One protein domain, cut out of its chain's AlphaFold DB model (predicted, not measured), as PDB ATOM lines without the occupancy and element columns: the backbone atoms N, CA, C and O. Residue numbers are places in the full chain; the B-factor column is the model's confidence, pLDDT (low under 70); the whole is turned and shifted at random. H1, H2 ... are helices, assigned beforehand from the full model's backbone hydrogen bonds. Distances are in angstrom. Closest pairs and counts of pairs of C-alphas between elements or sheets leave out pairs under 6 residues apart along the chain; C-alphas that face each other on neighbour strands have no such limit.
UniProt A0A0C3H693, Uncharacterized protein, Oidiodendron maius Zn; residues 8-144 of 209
ATOM      1  N   THR A   8     179.232 144.333 170.628       81.88
ATOM      2  CA  THR A   8     179.157 145.798 170.705       81.88
ATOM      3  C   THR A   8     177.795 146.273 171.201       81.88
ATOM      4  O   THR A   8     177.731 147.160 172.048       81.88
ATOM      5  N   GLU A   9     176.704 145.685 170.707       82.00
ATOM      6  CA  GLU A   9     175.361 145.985 171.214       82.00
ATOM      7  C   GLU A   9     175.205 145.537 172.658       82.00
ATOM      8  O   GLU A   9     174.603 146.260 173.449       82.00
ATOM      9  N   TYR A  10     175.771 144.376 173.014       81.62
ATOM     10  CA  TYR A  10     175.743 143.908 174.387       81.62
ATOM     11  C   TYR A  10     176.413 144.922 175.304       81.62
ATOM     12  O   TYR A  10     175.750 145.422 176.200       81.62
ATOM     13  N   ALA A  11     177.657 145.315 175.014       83.62
ATOM     14  CA  ALA A  11     178.443 146.273 175.795       83.62
ATOM     15  C   ALA A  11     177.770 147.645 176.012       83.62
ATOM     16  O   ALA A  11     178.100 148.333 176.972       83.62
ATOM     17  N   ARG A  12     176.832 148.049 175.144       86.88
ATOM     18  CA  ARG A  12     176.081 149.316 175.264       86.88
ATOM     19  C   ARG A  12     174.865 149.236 176.184       86.88
ATOM     20  O   ARG A  12     174.290 150.273 176.504       86.88
ATOM     21  N   ARG A  13     174.427 148.033 176.559       85.81
ATOM     22  CA  ARG A  13     173.276 147.848 177.449       85.81
ATOM     23  C   ARG A  13     173.622 148.302 178.862       85.81
ATOM     24  O   ARG A  13     174.766 148.177 179.301       85.81
ATOM     25  N   THR A  14     172.615 148.785 179.582       90.00
ATOM     26  CA  THR A  14     172.750 149.109 181.003       90.00
ATOM     27  C   THR A  14     173.255 147.886 181.750       90.00
ATOM     28  O   THR A  14     172.831 146.765 181.472       90.00
ATOM     29  N   PHE A  15     174.189 148.092 182.669       90.44
ATOM     30  CA  PHE A  15     174.717 147.008 183.475       90.44
ATOM     31  C   PHE A  15     173.859 146.812 184.721       90.44
ATOM     32  O   PHE A  15     173.747 147.705 185.559       90.44
ATOM     33  N   PHE A  16     173.250 145.639 184.824       91.12
ATOM     34  CA  PHE A  16     172.459 145.220 185.960       91.12
ATOM     35  C   PHE A  16     173.273 144.271 186.839       91.12
ATOM     36  O   PHE A  16     173.386 143.069 186.584       91.12
ATOM     37  N   ASP A  17     173.820 144.852 187.900       93.12
ATOM     38  CA  ASP A  17     174.494 144.146 188.977       93.12
ATOM     39  C   ASP A  17     173.790 144.446 190.296       93.12
ATOM     40  O   ASP A  17     173.381 145.578 190.566       93.12
ATOM     41  N   VAL A  18     173.612 143.413 191.106       93.31
ATOM     42  CA  VAL A  18     172.929 143.491 192.396       93.31
ATOM     43  C   VAL A  18     173.883 143.037 193.477       93.31
ATOM     44  O   VAL A  18     174.692 142.145 193.249       93.31
ATOM     45  N   ALA A  19     173.769 143.615 194.669       95.62
ATOM     46  CA  ALA A  19     174.505 143.092 195.809       95.62
ATOM     47  C   ALA A  19     173.997 141.675 196.157       95.62
ATOM     48  O   ALA A  19     172.796 141.404 195.998       95.62
ATOM     49  N   PRO A  20     174.864 140.778 196.658       95.88
ATOM     50  CA  PRO A  20     174.436 139.493 197.199       95.88
ATOM     51  C   PRO A  20     173.291 139.668 198.198       95.88
ATOM     52  O   PRO A  20     173.291 140.607 198.995       95.88
ATOM     53  N   SER A  21     172.290 138.790 198.119       95.88
ATOM     54  CA  SER A  21     171.128 138.811 199.016       95.88
ATOM     55  C   SER A  21     170.369 140.141 199.058       95.88
ATOM     56  O   SER A  21     169.786 140.461 200.085       95.88
ATOM     57  N   SER A  22     170.356 140.923 197.970       95.81
ATOM     58  CA  SER A  22     169.604 142.192 197.895       95.81
ATOM     59  C   SER A  22     168.313 142.117 197.076       95.81
ATOM     60  O   SER A  22     167.457 142.998 197.176       95.81
ATOM     61  N   VAL A  23     168.140 141.063 196.273       94.56
ATOM     62  CA  VAL A  23     166.998 140.897 195.367       94.56
ATOM     63  C   VAL A  23     166.412 139.500 195.503       94.56
ATOM     64  O   VAL A  23     167.136 138.515 195.601       94.56
ATOM     65  N   HIS A  24     165.083 139.430 195.477       95.81
ATOM     66  CA  HIS A  24     164.337 138.183 195.400       95.81
ATOM     67  C   HIS A  24     164.141 137.778 193.928       95.81
ATOM     68  O   HIS A  24     163.804 138.611 193.086       95.81
ATOM     69  N   ILE A  25     164.279 136.494 193.597       94.69
ATOM     70  CA  ILE A  25     164.194 135.992 192.216       94.69
ATOM     71  C   ILE A  25     162.846 136.309 191.555       94.69
ATOM     72  O   ILE A  25     162.805 136.744 190.407       94.69
ATOM     73  N   LYS A  26     161.740 136.176 192.300       92.31
ATOM     74  CA  LYS A  26     160.398 136.576 191.837       92.31
ATOM     75  C   LYS A  26     160.310 138.072 191.498       92.31
ATOM     76  O   LYS A  26     159.661 138.420 190.517       92.31
ATOM     77  N   ASP A  27     160.999 138.947 192.231       91.56
ATOM     78  CA  ASP A  27     161.041 140.382 191.911       91.56
ATOM     79  C   ASP A  27     161.915 140.668 190.687       91.56
ATOM     80  O   ASP A  27     161.669 141.617 189.947       91.56
ATOM     81  N   LEU A  28     162.938 139.841 190.466       89.69
ATOM     82  CA  LEU A  28     163.824 139.938 189.314       89.69
ATOM     83  C   LEU A  28     163.087 139.597 188.010       89.69
ATOM     84  O   LEU A  28     163.247 140.313 187.025       89.69
ATOM     85  N   ILE A  29     162.244 138.561 187.990       87.81
ATOM     86  CA  ILE A  29     161.501 138.181 186.773       87.81
ATOM     87  C   ILE A  29     160.328 139.121 186.446       87.81
ATOM     88  O   ILE A  29     160.025 139.308 185.270       87.81
ATOM     89  N   HIS A  30     159.708 139.756 187.447       83.44
ATOM     90  CA  HIS A  30     158.547 140.641 187.254       83.44
ATOM     91  C   HIS A  30     158.913 142.118 187.024       83.44
ATOM     92  O   HIS A  30     158.035 142.940 186.771       83.44
ATOM     93  N   LYS A  31     160.197 142.493 187.096       73.69
ATOM     94  CA  LYS A  31     160.642 143.853 186.756       73.69
ATOM     95  C   LYS A  31     160.755 144.014 185.242       73.69
ATOM     96  O   LYS A  31     161.790 143.707 184.657       73.69
ATOM     97  N   GLU A  32     159.699 144.562 184.639       60.81
ATOM     98  CA  GLU A  32     159.510 144.571 183.183       60.81
ATOM     99  C   GLU A  32     160.563 145.343 182.356       60.81
ATOM    100  O   GLU A  32     160.638 145.213 181.136       60.81
ATOM    101  N   THR A  33     161.403 146.159 182.990       70.88
ATOM    102  CA  THR A  33     162.279 147.102 182.278       70.88
ATOM    103  C   THR A  33     163.715 146.621 182.072       70.88
ATOM    104  O   THR A  33     164.454 147.270 181.338       70.88
ATOM    105  N   ARG A  34     164.127 145.498 182.678       73.94
ATOM    106  CA  ARG A  34     165.555 145.103 182.773       73.94
ATOM    107  C   ARG A  34     165.977 143.952 181.862       73.94
ATOM    108  O   ARG A  34     167.125 143.528 181.871       73.94
ATOM    109  N   TYR A  35     165.069 143.453 181.033       74.69
ATOM    110  CA  TYR A  35     165.306 142.306 180.144       74.69
ATOM    111  C   TYR A  35     166.371 142.559 179.069       74.69
ATOM    112  O   TYR A  35     167.011 141.637 178.562       74.69
ATOM    113  N   ASN A  36     166.585 143.833 178.740       77.81
ATOM    114  CA  ASN A  36     167.619 144.245 177.807       77.81
ATOM    115  C   ASN A  36     168.950 144.555 178.483       77.81
ATOM    116  O   ASN A  36     169.896 144.850 177.762       77.81
ATOM    117  N   ASP A  37     169.065 144.464 179.802       85.06
ATOM    118  CA  ASP A  37     170.296 144.820 180.496       85.06
ATOM    119  C   ASP A  37     171.376 143.743 180.310       85.06
ATOM    120  O   ASP A  37     171.115 142.559 180.060       85.06
ATOM    121  N   ARG A  38     172.631 144.174 180.413       86.94
ATOM    122  CA  ARG A  38     173.757 143.299 180.739       86.94
ATOM    123  C   ARG A  38     173.574 142.805 182.166       86.94
ATOM    124  O   ARG A  38     173.162 143.579 183.018       86.94
ATOM    125  N   THR A  39     173.888 141.550 182.444       89.88
ATOM    126  CA  THR A  39     173.680 140.951 183.767       89.88
ATOM    127  C   THR A  39     175.013 140.562 184.363       89.88
ATOM    128  O   THR A  39     175.863 140.047 183.643       89.88
ATOM    129  N   SER A  40     175.192 140.762 185.668       92.81
ATOM    130  CA  SER A  40     176.350 140.202 186.360       92.81
ATOM    131  C   SER A  40     176.303 138.675 186.417       92.81
ATOM    132  O   SER A  40     175.268 138.037 186.162       92.81
ATOM    133  N   ASP A  41     177.434 138.070 186.772       93.38
ATOM    134  CA  ASP A  41     177.507 136.626 186.986       93.38
ATOM    135  C   ASP A  41     176.557 136.160 188.090       93.38
ATOM    136  O   ASP A  41     175.889 135.146 187.900       93.38
ATOM    137  N   LEU A  42     176.411 136.926 189.176       95.38
ATOM    138  CA  LEU A  42     175.432 136.674 190.234       95.38
ATOM    139  C   LEU A  42     174.007 136.577 189.676       95.38
ATOM    140  O   LEU A  42     173.346 135.561 189.873       95.38
ATOM    141  N   VAL A  43     173.546 137.595 188.939       93.94
ATOM    142  CA  VAL A  43     172.192 137.609 188.354       93.94
ATOM    143  C   VAL A  43     171.994 136.428 187.406       93.94
ATOM    144  O   VAL A  43     170.967 135.747 187.441       93.94
ATOM    145  N   THR A  44     172.996 136.156 186.573       92.50
ATOM    146  CA  THR A  44     172.945 135.056 185.612       92.50
ATOM    147  C   THR A  44     172.876 133.698 186.314       92.50
ATOM    148  O   THR A  44     172.055 132.854 185.950       92.50
ATOM    149  N   GLY A  45     173.698 133.492 187.342       94.44
ATOM    150  CA  GLY A  45     173.705 132.282 188.154       94.44
ATOM    151  C   GLY A  45     172.398 132.083 188.920       94.44
ATOM    152  O   GLY A  45     171.855 130.982 188.901       94.44
ATOM    153  N   MET A  46     171.821 133.151 189.489       95.75
ATOM    154  CA  MET A  46     170.501 133.113 190.135       95.75
ATOM    155  C   MET A  46     169.405 132.633 189.175       95.75
ATOM    156  O   MET A  46     168.606 131.772 189.537       95.75
ATOM    157  N   LEU A  47     169.370 133.153 187.943       94.00
ATOM    158  CA  LEU A  47     168.397 132.736 186.928       94.00
ATOM    159  C   LEU A  47     168.572 131.261 186.544       94.00
ATOM    160  O   LEU A  47     167.592 130.519 186.476       94.00
ATOM    161  N   LEU A  48     169.813 130.824 186.312       93.81
ATOM    162  CA  LEU A  48     170.122 129.434 185.967       93.81
ATOM    163  C   LEU A  48     169.742 128.477 187.104       93.81
ATOM    164  O   LEU A  48     169.083 127.464 186.858       93.81
ATOM    165  N   LEU A  49     170.077 128.833 188.344       95.75
ATOM    166  CA  LEU A  49     169.722 128.076 189.541       95.75
ATOM    167  C   LEU A  49     168.200 127.976 189.712       95.75
ATOM    168  O   LEU A  49     167.668 126.895 189.962       95.75
ATOM    169  N   ALA A  50     167.479 129.084 189.540       95.75
ATOM    170  CA  ALA A  50     166.027 129.112 189.674       95.75
ATOM    171  C   ALA A  50     165.322 128.257 188.607       95.75
ATOM    172  O   ALA A  50     164.346 127.569 188.917       95.75
ATOM    173  N   VAL A  51     165.834 128.240 187.371       94.25
ATOM    174  CA  VAL A  51     165.353 127.342 186.305       94.25
ATOM    175  C   VAL A  51     165.663 125.879 186.630       94.25
ATOM    176  O   VAL A  51     164.813 125.008 186.411       94.25
ATOM    177  N   TYR A  52     166.858 125.595 187.154       95.31
ATOM    178  CA  TYR A  52     167.258 124.248 187.569       95.31
ATOM    179  C   TYR A  52     166.327 123.703 188.660       95.31
ATOM    180  O   TYR A  52     165.780 122.609 188.527       95.31
ATOM    181  N   LEU A  53     166.056 124.514 189.687       95.75
ATOM    182  CA  LEU A  53     165.175 124.180 190.808       95.75
ATOM    183  C   LEU A  53     163.674 124.264 190.488       95.75
ATOM    184  O   LEU A  53     162.864 123.975 191.365       95.75
ATOM    185  N   LYS A  54     163.293 124.627 189.256       95.50
ATOM    186  CA  LYS A  54     161.893 124.816 188.826       95.50
ATOM    187  C   LYS A  54     161.133 125.888 189.620       95.50
ATOM    188  O   LYS A  54     159.911 125.840 189.696       95.50
ATOM    189  N   VAL A  55     161.850 126.870 190.170       94.44
ATOM    190  CA  VAL A  55     161.262 128.056 190.821       94.44
ATOM    191  C   VAL A  55     160.678 129.004 189.774       94.44
ATOM    192  O   VAL A  55     159.640 129.616 189.999       94.44
ATOM    193  N   ILE A  56     161.349 129.101 188.625       92.44
ATOM    194  CA  ILE A  56     160.883 129.833 187.447       92.44
ATOM    195  C   ILE A  56     160.982 128.935 186.215       92.44
ATOM    196  O   ILE A  56     161.757 127.973 186.160       92.44
ATOM    197  N   THR A  57     160.211 129.260 185.192       90.06
ATOM    198  CA  THR A  57     160.264 128.605 183.891       90.06
ATOM    199  C   THR A  57     161.423 129.142 183.053       90.06
ATOM    200  O   THR A  57     161.855 130.289 183.176       90.06
ATOM    201  N   LYS A  58     161.894 128.328 182.102       86.38
ATOM    202  CA  LYS A  58     162.882 128.774 181.105       86.38
ATOM    203  C   LYS A  58     162.364 129.954 180.270       86.38
ATOM    204  O   LYS A  58     163.160 130.773 179.830       86.38
ATOM    205  N   VAL A  59     161.044 130.037 180.070       84.31
ATOM    206  CA  VAL A  59     160.390 131.125 179.330       84.31
ATOM    207  C   VAL A  59     160.437 132.435 180.107       84.31
ATOM    208  O   VAL A  59     160.591 133.473 179.486       84.31
ATOM    209  N   GLU A  60     160.322 132.422 181.433       86.00
ATOM    210  CA  GLU A  60     160.499 133.632 182.253       86.00
ATOM    211  C   GLU A  60     161.965 134.065 182.272       86.00
ATOM    212  O   GLU A  60     162.278 135.238 182.080       86.00
ATOM    213  N   ALA A  61     162.884 133.105 182.404       85.12
ATOM    214  CA  ALA A  61     164.313 133.388 182.376       85.12
ATOM    215  C   ALA A  61     164.786 133.922 181.011       85.12
ATOM    216  O   ALA A  61     165.667 134.778 180.963       85.12
ATOM    217  N   SER A  62     164.176 133.485 179.899       77.56
ATOM    218  CA  SER A  62     164.592 133.874 178.543       77.56
ATOM    219  C   SER A  62     164.418 135.349 178.205       77.56
ATOM    220  O   SER A  62     164.924 135.795 177.178       77.56
ATOM    221  N   TRP A  63     163.725 136.113 179.050       74.75
ATOM    222  CA  TRP A  63     163.608 137.555 178.863       74.75
ATOM    223  C   TRP A  63     164.961 138.222 179.110       74.75
ATOM    224  O   TRP A  63     165.305 139.178 178.429       74.75
ATOM    225  N   TYR A  64     165.795 137.643 179.976       75.75
ATOM    226  CA  TYR A  64     167.212 137.973 180.063       75.75
ATOM    227  C   TYR A  64     167.930 137.341 178.866       75.75
ATOM    228  O   TYR A  64     168.429 136.215 178.920       75.75
ATOM    229  N   ALA A  65     167.920 138.061 177.743       63.41
ATOM    230  CA  ALA A  65     168.306 137.534 176.435       63.41
ATOM    231  C   ALA A  65     169.738 136.965 176.406       63.41
ATOM    232  O   ALA A  65     169.995 135.962 175.741       63.41
ATOM    233  N   ALA A  66     170.679 137.564 177.140       62.84
ATOM    234  CA  ALA A  66     172.089 137.179 177.072       62.84
ATOM    235  C   ALA A  66     172.375 135.734 177.542       62.84
ATOM    236  O   ALA A  66     173.048 135.011 176.805       62.84
ATOM    237  N   PRO A  67     171.861 135.266 178.697       58.56
ATOM    238  CA  PRO A  67     172.116 133.891 179.140       58.56
ATOM    239  C   PRO A  67     171.268 132.785 178.496       58.56
ATOM    240  O   PRO A  67     171.659 131.622 178.575       58.56
ATOM    241  N   PHE A  68     170.131 133.097 177.867       62.41
ATOM    242  CA  PHE A  68     169.137 132.077 177.483       62.41
ATOM    243  C   PHE A  68     168.742 132.063 176.000       62.41
ATOM    244  O   PHE A  68     167.842 131.305 175.622       62.41
ATOM    245  N   THR A  69     169.387 132.863 175.143       58.53
ATOM    246  CA  THR A  69     169.102 132.838 173.699       58.53
ATOM    247  C   THR A  69     169.377 131.442 173.126       58.53
ATOM    248  O   THR A  69     170.496 130.935 173.169       58.53
ATOM    249  N   ILE A  70     168.342 130.809 172.571       43.28
ATOM    250  CA  ILE A  70     168.426 129.487 171.935       43.28
ATOM    251  C   ILE A  70     169.428 129.558 170.773       43.28
ATOM    252  O   ILE A  70     169.256 130.350 169.852       43.28
ATOM    253  N   GLY A  71     170.484 128.740 170.827       42.53
ATOM    254  CA  GLY A  71     171.555 128.710 169.821       42.53
ATOM    255  C   GLY A  71     172.737 129.642 170.114       42.53
ATOM    256  O   GLY A  71     173.810 129.451 169.542       42.53
ATOM    257  N   ALA A  72     172.604 130.576 171.060       45.94
ATOM    258  CA  ALA A  72     173.765 131.216 171.656       45.94
ATOM    259  C   ALA A  72     174.394 130.193 172.602       45.94
ATOM    260  O   ALA A  72     173.859 129.905 173.670       45.94
ATOM    261  N   ARG A  73     175.515 129.582 172.197       48.34
ATOM    262  CA  ARG A  73     176.383 128.885 173.153       48.34
ATOM    263  C   ARG A  73     176.572 129.831 174.331       48.34
ATOM    264  O   ARG A  73     177.008 130.962 174.098       48.34
ATOM    265  N   LEU A  74     176.225 129.389 175.543       50.59
ATOM    266  CA  LEU A  74     176.549 130.126 176.757       50.59
ATOM    267  C   LEU A  74     177.999 130.622 176.601       50.59
ATOM    268  O   LEU A  74     178.921 129.825 176.455       50.59
ATOM    269  N   ARG A  75     178.180 131.943 176.589       54.97
ATOM    270  CA  ARG A  75     179.426 132.596 177.015       54.97
ATOM    271  C   ARG A  75     180.659 132.599 176.099       54.97
ATOM    272  O   ARG A  75     181.691 133.055 176.565       54.97
ATOM    273  N   VAL A  76     180.620 132.203 174.821       51.56
ATOM    274  CA  VAL A  76     181.907 132.077 174.078       51.56
ATOM    275  C   VAL A  76     182.356 133.326 173.292       51.56
ATOM    276  O   VAL A  76     183.550 133.478 173.054       51.56
ATOM    277  N   SER A  77     181.472 134.256 172.897       54.97
ATOM    278  CA  SER A  77     181.907 135.428 172.092       54.97
ATOM    279  C   SER A  77     181.377 136.803 172.516       54.97
ATOM    280  O   SER A  77     182.034 137.808 172.241       54.97
ATOM    281  N   VAL A  78     180.223 136.880 173.186       59.97
ATOM    282  CA  VAL A  78     179.522 138.155 173.461       59.97
ATOM    283  C   VAL A  78     179.597 138.572 174.934       59.97
ATOM    284  O   VAL A  78     179.680 139.762 175.224       59.97
ATOM    285  N   TYR A  79     179.594 137.608 175.854       67.12
ATOM    286  CA  TYR A  79     179.499 137.844 177.295       67.12
ATOM    287  C   TYR A  79     180.886 137.852 177.949       67.12
ATOM    288  O   TYR A  79     181.722 137.010 177.632       67.12
ATOM    289  N   GLN A  80     181.116 138.792 178.861       73.56
ATOM    290  CA  GLN A  80     182.324 138.885 179.677       73.56
ATOM    291  C   GLN A  80     181.925 138.663 181.136       73.56
ATOM    292  O   GLN A  80     180.884 139.159 181.552       73.56
ATOM    293  N   HIS A  81     182.723 137.907 181.892       85.19
ATOM    294  CA  HIS A  81     182.519 137.772 183.335       85.19
ATOM    295  C   HIS A  81     182.662 139.139 183.997       85.19
ATOM    296  O   HIS A  81     183.697 139.794 183.861       85.19
ATOM    297  N   GLU A  82     181.605 139.586 184.663       89.31
ATOM    298  CA  GLU A  82     181.532 140.927 185.227       89.31
ATOM    299  C   GLU A  82     180.572 140.994 186.418       89.31
ATOM    300  O   GLU A  82     179.665 140.170 186.571       89.31
ATOM    301  N   GLY A  83     180.793 141.997 187.265       93.31
ATOM    302  CA  GLY A  83     180.001 142.277 188.461       93.31
ATOM    303  C   GLY A  83     180.264 141.316 189.606       93.31
ATOM    304  O   GLY A  83     181.354 140.751 189.725       93.31
ATOM    305  N   ASN A  84     179.253 141.141 190.453       96.12
ATOM    306  CA  ASN A  84     179.313 140.198 191.561       96.12
ATOM    307  C   ASN A  84     179.379 138.747 191.071       96.12
ATOM    308  O   ASN A  84     178.699 138.355 190.120       96.12
ATOM    309  N   ALA A  85     180.199 137.948 191.753       96.12
ATOM    310  CA  ALA A  85     180.335 136.521 191.505       96.12
ATOM    311  C   ALA A  85     179.085 135.753 191.951       96.12
ATOM    312  O   ALA A  85     178.415 136.127 192.917       96.12
ATOM    313  N   PHE A  86     178.808 134.636 191.284       96.62
ATOM    314  CA  PHE A  86     177.804 133.684 191.737       96.62
ATOM    315  C   PHE A  86     178.479 132.609 192.589       96.62
ATOM    316  O   PHE A  86     179.151 131.713 192.072       96.62
ATOM    317  N   LEU A  87     178.337 132.745 193.904       97.44
ATOM    318  CA  LEU A  87     179.020 131.904 194.881       97.44
ATOM    319  C   LEU A  87     178.163 130.695 195.268       97.44
ATOM    320  O   LEU A  87     176.950 130.810 195.439       97.44
ATOM    321  N   GLY A  88     178.809 129.546 195.435       97.62
ATOM    322  CA  GLY A  88     178.203 128.334 195.963       97.62
ATOM    323  C   GLY A  88     178.044 128.376 197.488       97.62
ATOM    324  O   GLY A  88     178.444 129.350 198.134       97.62
ATOM    325  N   PRO A  89     177.494 127.306 198.087       98.12
ATOM    326  CA  PRO A  89     177.305 127.202 199.538       98.12
ATOM    327  C   PRO A  89     178.597 127.330 200.361       98.12
ATOM    328  O   PRO A  89     178.553 127.697 201.533       98.12
ATOM    329  N   ASP A  90     179.748 127.045 199.752       97.38
ATOM    330  CA  ASP A  90     181.091 127.174 200.326       97.38
ATOM    331  C   ASP A  90     181.709 128.577 200.159       97.38
ATOM    332  O   ASP A  90     182.855 128.799 200.550       97.38
ATOM    333  N   GLY A  91     180.974 129.527 199.570       96.44
ATOM    334  CA  GLY A  91     181.442 130.889 199.320       96.44
ATOM    335  C   GLY A  91     182.427 131.015 198.155       96.44
ATOM    336  O   GLY A  91     182.969 132.097 197.947       96.44
ATOM    337  N   GLN A  92     182.660 129.949 197.388       97.56
ATOM    338  CA  GLN A  92     183.519 129.970 196.201       97.56
ATOM    339  C   GLN A  92     182.681 130.116 194.922       97.56
ATOM    340  O   GLN A  92     181.532 129.672 194.899       97.56
ATOM    341  N   PRO A  93     183.200 130.711 193.833       96.56
ATOM    342  CA  PRO A  93     182.454 130.830 192.582       96.56
ATOM    343  C   PRO A  93     182.028 129.478 192.010       96.56
ATOM    344  O   PRO A  93     182.836 128.561 191.875       96.56
ATOM    345  N   MET A  94     180.760 129.349 191.628       95.62
ATOM    346  CA  MET A  94     180.270 128.117 191.017       95.62
ATOM    347  C   MET A  94     180.740 127.976 189.570       95.62
ATOM    348  O   MET A  94     180.816 128.951 188.815       95.62
ATOM    349  N   SER A  95     181.001 126.731 189.173       92.50
ATOM    350  CA  SER A  95     181.167 126.357 187.772       92.50
ATOM    351  C   SER A  95     179.843 125.824 187.231       92.50
ATOM    352  O   SER A  95     179.291 124.871 187.781       92.50
ATOM    353  N   ILE A  96     179.321 126.441 186.174       89.06
ATOM    354  CA  ILE A  96     178.079 126.027 185.508       89.06
ATOM    355  C   ILE A  96     178.413 125.804 184.037       89.06
ATOM    356  O   ILE A  96     178.983 126.683 183.388       89.06
ATOM    357  N   ASP A  97     178.115 124.611 183.524       85.56
ATOM    358  CA  ASP A  97     178.457 124.188 182.158       85.56
ATOM    359  C   ASP A  97     179.950 124.382 181.809       85.56
ATOM    360  O   ASP A  97     180.320 124.762 180.696       85.56
ATOM    361  N   GLY A  98     180.831 124.151 182.789       85.00
ATOM    362  CA  GLY A  98     182.284 124.291 182.640       85.00
ATOM    363  C   GLY A  98     182.796 125.736 182.624       85.00
ATOM    364  O   GLY A  98     183.979 125.952 182.371       85.00
ATOM    365  N   GLN A  99     181.935 126.723 182.883       87.50
ATOM    366  CA  GLN A  99     182.296 128.136 182.985       87.50
ATOM    367  C   GLN A  99     182.258 128.580 184.443       87.50
ATOM    368  O   GLN A  99     181.290 128.301 185.143       87.50
ATOM    369  N   LEU A 100     183.279 129.311 184.887       91.31
ATOM    370  CA  LEU A 100     183.395 129.776 186.268       91.31
ATOM    371  C   LEU A 100     182.745 131.152 186.449       91.31
ATOM    372  O   LEU A 100     183.155 132.107 185.806       91.31
ATOM    373  N   PHE A 101     181.768 131.290 187.343       92.81
ATOM    374  CA  PHE A 101     180.993 132.528 187.510       92.81
ATOM    375  C   PHE A 101     181.621 133.442 188.572       92.81
ATOM    376  O   PHE A 101     181.031 133.725 189.614       92.81
ATOM    377  N   HIS A 102     182.857 133.876 188.325       94.00
ATOM    378  CA  HIS A 102     183.669 134.629 189.285       94.00
ATOM    379  C   HIS A 102     183.465 136.156 189.229       94.00
ATOM    380  O   HIS A 102     184.122 136.891 189.972       94.00
ATOM    381  N   GLY A 103     182.580 136.653 188.358       92.25
ATOM    382  CA  GLY A 103     182.346 138.087 188.196       92.25
ATOM    383  C   GLY A 103     183.621 138.845 187.809       92.25
ATOM    384  O   GLY A 103     184.493 138.319 187.118       92.25
ATOM    385  N   SER A 104     183.776 140.078 188.289       90.06
ATOM    386  CA  SER A 104     184.977 140.891 188.026       90.06
ATOM    387  C   SER A 104     186.187 140.534 188.909       90.06
ATOM    388  O   SER A 104     187.245 141.140 188.757       90.06
ATOM    389  N   GLY A 105     186.057 139.580 189.841       79.00
ATOM    390  CA  GLY A 105     186.995 139.352 190.953       79.00
ATOM    391  C   GLY A 105     188.352 138.715 190.620       79.00
ATOM    392  O   GLY A 105     189.126 138.442 191.531       79.00
ATOM    393  N   GLY A 106     188.676 138.487 189.346       75.81
ATOM    394  CA  GLY A 106     189.903 137.789 188.952       75.81
ATOM    395  C   GLY A 106     189.860 136.272 189.217       75.81
ATOM    396  O   GLY A 106     188.793 135.720 189.489       75.81
ATOM    397  N   PRO A 107     190.999 135.569 189.075       77.88
ATOM    398  CA  PRO A 107     191.048 134.117 189.198       77.88
ATOM    399  C   PRO A 107     190.712 133.671 190.624       77.88
ATOM    400  O   PRO A 107     191.342 134.096 191.590       77.88
ATOM    401  N   ALA A 108     189.739 132.771 190.733       87.19
ATOM    402  CA  ALA A 108     189.268 132.191 191.983       87.19
ATOM    403  C   ALA A 108     189.228 130.662 191.874       87.19
ATOM    404  O   ALA A 108     189.156 130.109 190.773       87.19
ATOM    405  N   LEU A 109     189.273 129.977 193.017       94.50
ATOM    406  CA  LEU A 109     189.058 128.534 193.053       94.50
ATOM    407  C   LEU A 109     187.568 128.237 192.838       94.50
ATOM    408  O   LEU A 109     186.730 128.950 193.387       94.50
ATOM    409  N   PRO A 110     187.212 127.214 192.045       96.56
ATOM    410  CA  PRO A 110     185.819 126.832 191.874       96.56
ATOM    411  C   PRO A 110     185.242 126.248 193.166       96.56
ATOM    412  O   PRO A 110     185.949 125.592 193.932       96.56
ATOM    413  N   SER A 111     183.939 126.442 193.359       97.44
ATOM    414  CA  SER A 111     183.157 125.738 194.373       97.44
ATOM    415  C   SER A 111     183.275 124.228 194.211       97.44
ATOM    416  O   SER A 111     183.316 123.710 193.092       97.44
ATOM    417  N   GLN A 112     183.289 123.513 195.336       97.19
ATOM    418  CA  GLN A 112     183.191 122.050 195.333       97.19
ATOM    419  C   GLN A 112     181.776 121.559 194.989       97.19
ATOM    420  O   GLN A 112     181.582 120.378 194.698       97.19
ATOM    421  N   TYR A 113     180.787 122.454 195.046       97.44
ATOM    422  CA  TYR A 113     179.394 122.150 194.763       97.44
ATOM    423  C   TYR A 113     179.029 122.507 193.320       97.44
ATOM    424  O   TYR A 113     179.460 123.524 192.773       97.44
ATOM    425  N   THR A 114     178.184 121.677 192.720       96.12
ATOM    426  CA  THR A 114     177.519 121.925 191.435       96.12
ATOM    427  C   THR A 114     176.013 122.051 191.662       96.12
ATOM    428  O   THR A 114     175.537 121.899 192.787       96.12
ATOM    429  N   PHE A 115     175.223 122.309 190.618       95.19
ATOM    430  CA  PHE A 115     173.762 122.302 190.760       95.19
ATOM    431  C   PHE A 115     173.213 120.944 191.214       95.19
ATOM    432  O   PHE A 115     172.214 120.891 191.928       95.19
ATOM    433  N   GLU A 116     173.893 119.857 190.867       95.69
ATOM    434  CA  GLU A 116     173.525 118.501 191.258       95.69
ATOM    435  C   GLU A 116     173.862 118.203 192.722       95.69
ATOM    436  O   GLU A 116     173.076 117.539 193.393       95.69
ATOM    437  N   THR A 117     174.996 118.701 193.226       97.12
ATOM    438  CA  THR A 117     175.519 118.340 194.557       97.12
ATOM    439  C   THR A 117     175.310 119.408 195.627       97.12
ATOM    440  O   THR A 117     175.475 119.131 196.810       97.12
ATOM    441  N   MET A 118     174.909 120.632 195.266       96.62
ATOM    442  CA  MET A 118     174.704 121.726 196.231       96.62
ATOM    443  C   MET A 118     173.680 121.391 197.319       96.62
ATOM    444  O   MET A 118     173.774 121.927 198.418       96.62
ATOM    445  N   ARG A 119     172.720 120.496 197.038       97.50
ATOM    446  CA  ARG A 119     171.715 120.048 198.016       97.50
ATOM    447  C   ARG A 119     172.321 119.268 199.180       97.50
ATOM    448  O   ARG A 119     171.716 119.231 200.245       97.50
ATOM    449  N   ASP A 120     173.504 118.694 198.982       97.69
ATOM    450  CA  ASP A 120     174.240 117.952 200.004       97.69
ATOM    451  C   ASP A 120     175.065 118.883 200.914       97.69
ATOM    452  O   ASP A 120     175.676 118.432 201.885       97.69
ATOM    453  N   ALA A 121     175.105 120.190 200.621       97.75
ATOM    454  CA  ALA A 121     175.790 121.161 201.462       97.75
ATOM    455  C   ALA A 121     175.067 121.328 202.815       97.75
ATOM    456  O   ALA A 121     173.843 121.477 202.851       97.75
ATOM    457  N   PRO A 122     175.801 121.393 203.943       98.12
ATOM    458  CA  PRO A 122     175.195 121.483 205.276       98.12
ATOM    459  C   PRO A 122     174.382 122.770 205.488       98.12
ATOM    460  O   PRO A 122     173.469 122.801 206.307       98.12
ATOM    461  N   ASN A 123     174.696 123.829 204.742       97.69
ATOM    462  CA  ASN A 123     174.023 125.124 204.761       97.69
ATOM    463  C   ASN A 123     173.180 125.375 203.499       97.69
ATOM    464  O   ASN A 123     172.864 126.530 203.217       97.69
ATOM    465  N   PHE A 124     172.811 124.331 202.739       97.44
ATOM    466  CA  PHE A 124     172.117 124.478 201.452       97.44
ATOM    467  C   PHE A 124     170.891 125.392 201.535       97.44
ATOM    468  O   PHE A 124     170.773 126.314 200.735       97.44
ATOM    469  N   GLN A 125     170.005 125.177 202.515       97.44
ATOM    470  CA  GLN A 125     168.779 125.970 202.628       97.44
ATOM    471  C   GLN A 125     169.080 127.442 202.931       97.44
ATOM    472  O   GLN A 125     168.570 128.321 202.247       97.44
ATOM    473  N   GLN A 126     169.968 127.714 203.891       97.62
ATOM    474  CA  GLN A 126     170.378 129.079 204.220       97.62
ATOM    475  C   GLN A 126     171.007 129.783 203.010       97.62
ATOM    476  O   GLN A 126     170.681 130.935 202.724       97.62
ATOM    477  N   TRP A 127     171.896 129.092 202.293       97.81
ATOM    478  CA  TRP A 127     172.509 129.608 201.073       97.81
ATOM    479  C   TRP A 127     171.462 129.871 199.988       97.81
ATOM    480  O   TRP A 127     171.506 130.916 199.341       97.81
ATOM    481  N   LEU A 128     170.497 128.967 199.805       97.69
ATOM    482  CA  LEU A 128     169.419 129.116 198.834       97.69
ATOM    483  C   LEU A 128     168.554 130.340 199.150       97.69
ATOM    484  O   LEU A 128     168.287 131.142 198.255       97.69
ATOM    485  N   ASP A 129     168.176 130.514 200.416       97.25
ATOM    486  CA  ASP A 129     167.366 131.644 200.871       97.25
ATOM    487  C   ASP A 129     168.112 132.964 200.667       97.25
ATOM    488  O   ASP A 129     167.567 133.923 200.121       97.25
ATOM    489  N   GLN A 130     169.398 133.008 201.010       97.31
ATOM    490  CA  GLN A 130     170.257 134.165 200.759       97.31
ATOM    491  C   GLN A 130     170.432 134.462 199.267       97.31
ATOM    492  O   GLN A 130     170.452 135.630 198.876       97.31
ATOM    493  N   THR A 131     170.562 133.426 198.442       97.19
ATOM    494  CA  THR A 131     170.891 133.556 197.019       97.19
ATOM    495  C   THR A 131     169.672 133.914 196.183       97.19
ATOM    496  O   THR A 131     169.755 134.812 195.353       97.19
ATOM    497  N   LEU A 132     168.537 133.237 196.379       97.25
ATOM    498  CA  LEU A 132     167.332 133.431 195.566       97.25
ATOM    499  C   LEU A 132     166.265 134.283 196.240       97.25
ATOM    500  O   LEU A 132     165.464 134.899 195.537       97.25
ATOM    501  N   TYR A 133     166.223 134.317 197.568       97.19
ATOM    502  CA  TYR A 133     165.098 134.885 198.308       97.19
ATOM    503  C   TYR A 133     165.505 136.042 199.215       97.19
ATOM    504  O   TYR A 133     164.758 136.378 200.119       97.19
ATOM    505  N   ARG A 134     166.660 136.693 198.991       95.81
ATOM    506  CA  ARG A 134     167.099 137.861 199.791       95.81
ATOM    507  C   ARG A 134     167.200 137.549 201.302       95.81
ATOM    508  O   ARG A 134     167.072 138.433 202.140       95.81
ATOM    509  N   GLY A 135     167.422 136.285 201.661       95.12
ATOM    510  CA  GLY A 135     167.441 135.816 203.051       95.12
ATOM    511  C   GLY A 135     166.060 135.738 203.711       95.12
ATOM    512  O   GLY A 135     165.985 135.601 204.929       95.12
ATOM    513  N   THR A 136     164.980 135.844 202.934       94.31
ATOM    514  CA  THR A 136     163.592 135.706 203.389       94.31
ATOM    515  C   THR A 136     162.959 134.429 202.831       94.31
ATOM    516  O   THR A 136     163.618 133.611 202.192       94.31
ATOM    517  N   ASN A 137     161.656 134.256 203.056       92.50
ATOM    518  CA  ASN A 137     160.902 133.134 202.504       92.50
ATOM    519  C   ASN A 137     160.700 133.276 200.989       92.50
ATOM    520  O   ASN A 137     160.596 134.390 200.474       92.50
ATOM    521  N   SER A 138     160.513 132.146 200.303       92.31
ATOM    522  CA  SER A 138     160.255 132.070 198.855       92.31
ATOM    523  C   SER A 138     159.008 132.825 198.376       92.31
ATOM    524  O   SER A 138     158.843 133.064 197.175       92.31
ATOM    525  N   ASP A 139     158.104 133.163 199.293       89.06
ATOM    526  CA  ASP A 139     156.849 133.864 199.016       89.06
ATOM    527  C   ASP A 139     156.862 135.339 199.446       89.06
ATOM    528  O   ASP A 139     155.935 136.073 199.114       89.06
ATOM    529  N   ASP A 140     157.935 135.818 200.086       90.62
ATOM    530  CA  ASP A 140     158.062 137.195 200.596       90.62
ATOM    531  C   ASP A 140     158.679 138.165 199.566       90.62
ATOM    532  O   ASP A 140     159.504 139.033 199.861       90.62
ATOM    533  N   SER A 141     158.296 137.996 198.300       90.94
ATOM    534  CA  SER A 141     158.697 138.918 197.232       90.94
ATOM    535  C   SER A 141     157.923 140.235 197.313       90.94
ATOM    536  O   SER A 141     156.741 140.249 197.669       90.94
ATOM    537  N   ASP A 142     158.548 141.347 196.923       89.00
ATOM    538  CA  ASP A 142     157.882 142.655 196.863       89.00
ATOM    539  C   ASP A 142     156.670 142.613 195.923       89.00
ATOM    540  O   ASP A 142     155.635 143.209 196.209       89.00
ATOM    541  N   TRP A 143     156.784 141.865 194.826       85.38
ATOM    542  CA  TRP A 143     155.703 141.604 193.883       85.38
ATOM    543  C   TRP A 143     154.498 140.917 194.544       85.38
ATOM    544  O   TRP A 143     153.378 141.407 194.421       85.38
ATOM    545  N   ALA A 144     154.724 139.846 195.315       85.94
ATOM    546  CA  ALA A 144     153.650 139.155 196.034       85.94
ATOM    547  C   ALA A 144     152.962 140.078 197.054       85.94
ATOM    548  O   ALA A 144     151.738 140.071 197.176       85.94
TER     549      ALA A 144
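What this domain is: This is residues 8 to 144 of the 209 residues of an uncharacterized protein of Oidiodendron maius Zn (UniProt A0A0C3H693). With little regular structure, the domain has H3 in its core, H2, H4, H5 and H6 around it, the loop of residues 69 to 123 along one side, and H1 farthest out. The 137 printed residues include six named helices, H1 to H6 in order, and no named strand: all helix, though with only 39 residues in named elements. It is compact, with radius of gyration of the C-alphas 14.1 A and spans of 42 by 37 by 25 A.

How they stand to each other: H1, residues 8 to 11, is apart from H3, residues 41 to 52. H2, residues 25 to 30, only just touches H3 residues 46 to 50, with 3 pairs of C-alphas within 8 A, the closest Ile 25 and Met 46 at 7.2 A; they stand about perpendicular at 88 degrees. H4, residues 58 to 61, touches H3 residues 47 to 51; the closest C-alphas, Val 51 and Lys 58, are 5.9 A apart. H5, residues 65 to 68, is close but not clearly touching H3. H6, residues 124 to 132, only just touches H3 residues 46 to 50, with 3 such pairs, the closest Met 46 and Leu 132 at 6.3 A. Every O i to N i+4 pair is within hydrogen-bond range in H2, H3 and H6.

Where its parts are: H1 begins at C-alpha 8, (179.157, 145.798, 170.705). H3 is 16.1 A long; H6, 11.7 A, ends at C-alpha 132, (167.332, 133.431, 195.566).

The domain as a whole: The printed part has no cut. The links H1 to H2 and H5 to H6 are long. Residues 32 and 65 to 79 have pLDDT under 70.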